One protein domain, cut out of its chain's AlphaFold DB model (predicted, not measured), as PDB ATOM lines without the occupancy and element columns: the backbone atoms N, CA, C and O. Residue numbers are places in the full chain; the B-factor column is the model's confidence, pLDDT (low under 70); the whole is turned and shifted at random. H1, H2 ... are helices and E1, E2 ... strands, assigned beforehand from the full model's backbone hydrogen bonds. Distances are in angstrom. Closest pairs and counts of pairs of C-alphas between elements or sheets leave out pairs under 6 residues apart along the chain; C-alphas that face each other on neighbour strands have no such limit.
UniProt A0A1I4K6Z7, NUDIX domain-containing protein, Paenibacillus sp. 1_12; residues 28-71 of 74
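This is residues 28 to 71 of the 74 residues of the protein "NUDIX domain-containing protein" of Paenibacillus sp. 1_12 (UniProt A0A1I4K6Z7). A two-stranded hairpin, E1 and E2, bends along its length, and the one helix, H1, packs on the inner side of the curve, mainly on E1. The two strands are joined by a long loop whose tip, residues 54 to 59, sticks out from the rest. The printed part has 44 residues, with one named helix and two named strands in the order H1, E1, E2; the sheet, order E1 - E2, is antiparallel and the class is mixed, helices and strands. The whole is only just loose, close to compact, with a radius of gyration of the C-alphas of 11.3 A, and it is elongated, spanning 33 by 19 by 13 A.

H1, residues 28 to 39, has each of its O i to N i+4 pairs within hydrogen-bond range. A tight link of one residue leads to E1, residues 41 to 48. The closest C-alphas of H1 and E1 are those of Phe 36 and Ser 42, 5.7 A apart. E1 bends by 58 degrees at residue 44. E2, residues 63 to 70, bends by 55 degrees at residue 66. E1 and E2 form a hairpin, antiparallel with 158 degrees between their directions. N 44 and O 66 are 2.8 A apart, and N 66 and O 44 are 2.9 A apart, both within hydrogen-bond range. The closest C-alphas of H1 and E2 are those of Ala 31 and Phe 63, 7.3 A apart.

H1 begins at C-alpha 28 (-37.066, -7.599, 26.134) and is 16.0 A long from first to last C-alpha. E1 is 18.0 A long and begins at C-alpha 41 (-48.820, -11.496, 34.064). E2 is 18.3 A long and ends at C-alpha 70 (-51.089, -14.178, 37.049).

The C-alphas farthest apart, those of Asp 56 and Glu 69, are 34.3 A apart. The printed part has no cut. The link from E1 to E2 is long, with 14 residues; outside the named strands, residues 53 to 54 pair with residues 59 to 60, antiparallel. The mean pLDDT of the printed part is 92.2, and no printed residue is under 70.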
ATOM      1  N   GLU A  28     -36.450  -6.467  25.446       95.94
ATOM      2  CA  GLU A  28     -37.066  -7.599  26.134       95.94
ATOM      3  C   GLU A  28     -37.479  -7.247  27.570       95.94
ATOM      4  O   GLU A  28     -38.560  -7.638  28.009       95.94
ATOM      5  N   ALA A  29     -36.636  -6.496  28.290       96.06
ATOM      6  CA  ALA A  29     -36.912  -6.062  29.658       96.06
ATOM      7  C   ALA A  29     -38.106  -5.099  29.686       96.06
ATOM      8  O   ALA A  29     -39.038  -5.313  30.460       96.06
ATOM      9  N   THR A  30     -38.136  -4.137  28.757       96.50
ATOM     10  CA  THR A  30     -39.292  -3.256  28.550       96.50
ATOM     11  C   THR A  30     -40.555  -4.068  28.286       96.50
ATOM     12  O   THR A  30     -41.566  -3.868  28.948       96.50
ATOM     13  N   ALA A  31     -40.514  -5.030  27.361       95.94
ATOM     14  CA  ALA A  31     -41.691  -5.822  27.020       95.94
ATOM     15  C   ALA A  31     -42.227  -6.628  28.220       95.94
ATOM     16  O   ALA A  31     -43.441  -6.705  28.411       95.94
ATOM     17  N   LEU A  32     -41.342  -7.217  29.031       95.88
ATOM     18  CA  LEU A  32     -41.726  -7.953  30.239       95.88
ATOM     19  C   LEU A  32     -42.334  -7.030  31.303       95.88
ATOM     20  O   LEU A  32     -43.380  -7.365  31.862       95.88
ATOM     21  N   ARG A  33     -41.715  -5.868  31.547       95.69
ATOM     22  CA  ARG A  33     -42.223  -4.856  32.484       95.69
ATOM     23  C   ARG A  33     -43.608  -4.367  32.068       95.69
ATOM     24  O   ARG A  33     -44.526  -4.399  32.876       95.69
ATOM     25  N   GLU A  34     -43.778  -3.985  30.806       95.38
ATOM     26  CA  GLU A  34     -45.041  -3.465  30.275       95.38
ATOM     27  C   GLU A  34     -46.168  -4.506  30.351       95.38
ATOM     28  O   GLU A  34     -47.281  -4.194  30.768       95.38
ATOM     29  N   VAL A  35     -45.897  -5.774  30.023       94.50
ATOM     30  CA  VAL A  35     -46.898  -6.844  30.177       94.50
ATOM     31  C   VAL A  35     -47.297  -7.027  31.642       94.50
ATOM     32  O   VAL A  35     -48.485  -7.184  31.931       94.50
ATOM     33  N   PHE A  36     -46.347  -6.962  32.575       93.12
ATOM     34  CA  PHE A  36     -46.655  -7.051  34.000       93.12
ATOM     35  C   PHE A  36     -47.453  -5.836  34.500       93.12
ATOM     36  O   PHE A  36     -48.456  -5.994  35.196       93.12
ATOM     37  N   GLU A  37     -47.056  -4.620  34.134       91.69
ATOM     38  CA  GLU A  37     -47.720  -3.391  34.575       91.69
ATOM     39  C   GLU A  37     -49.156  -3.293  34.056       91.69
ATOM     40  O   GLU A  37     -50.062  -2.939  34.818       91.69
ATOM     41  N   GLU A  38     -49.358  -3.652  32.788       90.50
ATOM     42  CA  GLU A  38     -50.614  -3.461  32.068       90.50
ATOM     43  C   GLU A  38     -51.570  -4.655  32.142       90.50
ATOM     44  O   GLU A  38     -52.781  -4.470  32.016       90.50
ATOM     45  N   MET A  39     -51.039  -5.872  32.302       88.38
ATOM     46  CA  MET A  39     -51.810  -7.122  32.256       88.38
ATOM     47  C   MET A  39     -51.567  -8.040  33.458       88.38
ATOM     48  O   MET A  39     -52.276  -9.032  33.591       88.38
ATOM     49  N   GLY A  40     -50.596  -7.738  34.328       90.88
ATOM     50  CA  GLY A  40     -50.418  -8.406  35.622       90.88
ATOM     51  C   GLY A  40     -49.779  -9.783  35.533       90.88
ATOM     52  O   GLY A  40     -49.564 -10.435  36.556       90.88
ATOM     53  N   TYR A  41     -49.467 -10.224  34.317       91.38
ATOM     54  CA  TYR A  41     -48.820 -11.496  34.064       91.38
ATOM     55  C   TYR A  41     -47.311 -11.352  34.149       91.38
ATOM     56  O   TYR A  41     -46.713 -10.492  33.502       91.38
ATOM     57  N   SER A  42     -46.702 -12.272  34.883       93.69
ATOM     58  CA  SER A  42     -45.292 -12.579  34.713       93.69
ATOM     59  C   SER A  42     -45.157 -13.545  33.539       93.69
ATOM     60  O   SER A  42     -45.823 -14.581  33.496       93.69
ATOM     61  N   CYS A  43     -44.317 -13.203  32.567       94.94
ATOM     62  CA  CYS A  43     -44.212 -13.921  31.302       94.94
ATOM     63  C   CYS A  43     -42.781 -14.369  31.011       94.94
ATOM     64  O   CYS A  43     -41.808 -13.783  31.481       94.94
ATOM     65  N   ARG A  44     -42.657 -15.382  30.157       96.62
ATOM     66  CA  ARG A  44     -41.403 -15.785  29.522       96.62
ATOM     67  C   ARG A  44     -41.444 -15.417  28.046       96.62
ATOM     68  O   ARG A  44     -42.415 -15.735  27.361       96.62
ATOM     69  N   ILE A  45     -40.376 -14.813  27.532       96.75
ATOM     70  CA  ILE A  45     -40.244 -14.577  26.089       96.75
ATOM     71  C   ILE A  45     -39.980 -15.907  25.384       96.75
ATOM     72  O   ILE A  45     -39.097 -16.677  25.766       96.75
ATOM     73  N   VAL A  46     -40.770 -16.172  24.348       97.81
ATOM     74  CA  VAL A  46     -40.623 -17.334  23.470       97.81
ATOM     75  C   VAL A  46     -39.768 -16.965  22.264       97.81
ATOM     76  O   VAL A  46     -38.824 -17.681  21.947       97.81
ATOM     77  N   ALA A  47     -40.087 -15.850  21.603       97.12
ATOM     78  CA  ALA A  47     -39.359 -15.362  20.435       97.12
ATOM     79  C   ALA A  47     -39.676 -13.881  20.153       97.12
ATOM     80  O   ALA A  47     -40.785 -13.433  20.457       97.12
ATOM     81  N   PRO A  48     -38.765 -13.120  19.520       96.81
ATOM     82  CA  PRO A  48     -39.127 -11.851  18.903       96.81
ATOM     83  C   PRO A  48     -40.041 -12.095  17.695       96.81
ATOM     84  O   PRO A  48     -39.815 -13.009  16.899       96.81
ATOM     85  N   ILE A  49     -41.063 -11.258  17.529       96.12
ATOM     86  CA  ILE A  49     -41.815 -11.190  16.276       96.12
ATOM     87  C   ILE A  49     -40.941 -10.452  15.269       96.12
ATOM     88  O   ILE A  49     -40.478  -9.344  15.537       96.12
ATOM     89  N   SER A  50     -40.690 -11.074  14.119       95.19
ATOM     90  CA  SER A  50     -39.821 -10.495  13.099       95.19
ATOM     91  C   SER A  50     -40.359  -9.156  12.599       95.19
ATOM     92  O   SER A  50     -41.512  -9.056  12.182       95.19
ATOM     93  N   GLY A  51     -39.480  -8.156  12.587       92.25
ATOM     94  CA  GLY A  51     -39.767  -6.828  12.065       92.25
ATOM     95  C   GLY A  51     -39.764  -5.739  13.131       92.25
ATOM     96  O   GLY A  51     -39.660  -5.976  14.334       92.25
ATOM     97  N   GLU A  52     -39.869  -4.517  12.635       93.06
ATOM     98  CA  GLU A  52     -39.977  -3.297  13.415       93.06
ATOM     99  C   GLU A  52     -41.169  -2.522  12.873       93.06
ATOM    100  O   GLU A  52     -41.295  -2.306  11.666       93.06
ATOM    101  N   PHE A  53     -42.075  -2.146  13.764       90.94
ATOM    102  CA  PHE A  53     -43.359  -1.572  13.395       90.94
ATOM    103  C   PHE A  53     -43.322  -0.085  13.713       90.94
ATOM    104  O   PHE A  53     -43.500   0.329  14.861       90.94
ATOM    105  N   ALA A  54     -43.008   0.710  12.693       91.12
ATOM    106  CA  ALA A  54     -42.951   2.157  12.806       91.12
ATOM    107  C   ALA A  54     -44.355   2.759  12.955       91.12
ATOM    108  O   ALA A  54     -45.322   2.324  12.329       91.12
ATOM    109  N   SER A  55     -44.432   3.794  13.775       82.50
ATOM    110  CA  SER A  55     -45.536   4.738  13.873       82.50
ATOM    111  C   SER A  55     -44.970   6.152  13.757       82.50
ATOM    112  O   SER A  55     -43.750   6.332  13.746       82.50
ATOM    113  N   ASP A  56     -45.840   7.156  13.726       82.06
ATOM    114  CA  ASP A  56     -45.432   8.559  13.599       82.06
ATOM    115  C   ASP A  56     -44.493   9.027  14.723       82.06
ATOM    116  O   ASP A  56     -43.733   9.976  14.542       82.06
ATOM    117  N   THR A  57     -44.542   8.377  15.892       81.00
ATOM    118  CA  THR A  57     -43.807   8.806  17.089       81.00
ATOM    119  C   THR A  57     -42.783   7.795  17.590       81.00
ATOM    120  O   THR A  57     -41.864   8.179  18.313       81.00
ATOM    121  N   CYS A  58     -42.908   6.514  17.239       85.00
ATOM    122  CA  CYS A  58     -41.995   5.482  17.723       85.00
ATOM    123  C   CYS A  58     -41.928   4.248  16.824       85.00
ATOM    124  O   CYS A  58     -42.851   3.944  16.066       85.00
ATOM    125  N   VAL A  59     -40.842   3.492  16.970       91.50
ATOM    126  CA  VAL A  59     -40.686   2.153  16.400       91.50
ATOM    127  C   VAL A  59     -40.974   1.127  17.491       91.50
ATOM    128  O   VAL A  59     -40.353   1.156  18.551       91.50
ATOM    129  N   THR A  60     -41.924   0.227  17.241       92.81
ATOM    130  CA  THR A  60     -42.322  -0.826  18.186       92.81
ATOM    131  C   THR A  60     -41.747  -2.174  17.759       92.81
ATOM    132  O   THR A  60     -41.804  -2.538  16.584       92.81
ATOM    133  N   ARG A  61     -41.232  -2.942  18.721       95.25
ATOM    134  CA  ARG A  61     -40.866  -4.356  18.558       95.25
ATOM    135  C   ARG A  61     -41.812  -5.204  19.399       95.25
ATOM    136  O   ARG A  61     -42.109  -4.838  20.532       95.25
ATOM    137  N   TYR A  62     -42.277  -6.318  18.845       96.44
ATOM    138  CA  TYR A  62     -43.173  -7.237  19.542       96.44
ATOM    139  C   TYR A  62     -42.462  -8.544  19.868       96.44
ATOM    140  O   TYR A  62     -41.593  -8.997  19.128       96.44
ATOM    141  N   PHE A  63     -42.879  -9.169  20.963       97.06
ATOM    142  CA  PHE A  63     -42.354 -10.445  21.425       97.06
ATOM    143  C   PHE A  63     -43.513 -11.404  21.670       97.06
ATOM    144  O   PHE A  63     -44.520 -11.033  22.276       97.06
ATOM    145  N   LEU A  64     -43.369 -12.639  21.200       96.88
ATOM    146  CA  LEU A  64     -44.246 -13.732  21.585       96.88
ATOM    147  C   LEU A  64     -43.875 -14.174  23.000       96.88
ATOM    148  O   LEU A  64     -42.701 -14.419  23.287       96.88
ATOM    149  N   MET A  65     -44.876 -14.297  23.865       96.62
ATOM    150  CA  MET A  65     -44.686 -14.612  25.276       96.62
ATOM    151  C   MET A  65     -45.627 -15.719  25.745       96.62
ATOM    152  O   MET A  65     -46.746 -15.846  25.251       96.62
ATOM    153  N   GLU A  66     -45.164 -16.483  26.730       95.81
ATOM    154  CA  GLU A  66     -45.951 -17.463  27.473       95.81
ATOM    155  C   GLU A  66     -46.145 -16.967  28.915       95.81
ATOM    156  O   GLU A  66     -45.150 -16.616  29.562       95.81
ATOM    157  N   PRO A  67     -47.386 -16.908  29.432       93.56
ATOM    158  CA  PRO A  67     -47.628 -16.540  30.821       93.56
ATOM    159  C   PRO A  67     -47.144 -17.653  31.754       93.56
ATOM    160  O   PRO A  67     -47.459 -18.824  31.551       93.56
ATOM    161  N   ILE A  68     -46.393 -17.277  32.786       92.25
ATOM    162  CA  ILE A  68     -45.957 -18.189  33.849       92.25
ATOM    163  C   ILE A  68     -46.971 -18.164  34.996       92.25
ATOM    164  O   ILE A  68     -47.384 -19.215  35.477       92.25
ATOM    165  N   GLU A  69     -47.395 -16.969  35.418       83.94
ATOM    166  CA  GLU A  69     -48.322 -16.774  36.538       83.94
ATOM    167  C   GLU A  69     -49.090 -15.449  36.388       83.94
ATOM    168  O   GLU A  69     -48.544 -14.459  35.885       83.94
ATOM    169  N   LEU A  70     -50.358 -15.426  36.824       75.94
ATOM    170  CA  LEU A  70     -51.089 -14.178  37.049       75.94
ATOM    171  C   LEU A  70     -50.719 -13.661  38.438       75.94
ATOM    172  O   LEU A  70     -51.118 -14.230  39.447       75.94
ATOM    173  N   THR A  71     -49.949 -12.585  38.467       75.62
ATOM    174  CA  THR A  71     -49.304 -12.087  39.687       75.62
ATOM    175  C   THR A  71     -49.936 -10.810  40.242       75.62
ATOM    176  O   THR A  71     -49.516 -10.336  41.296       75.62
TER     177      THR A  71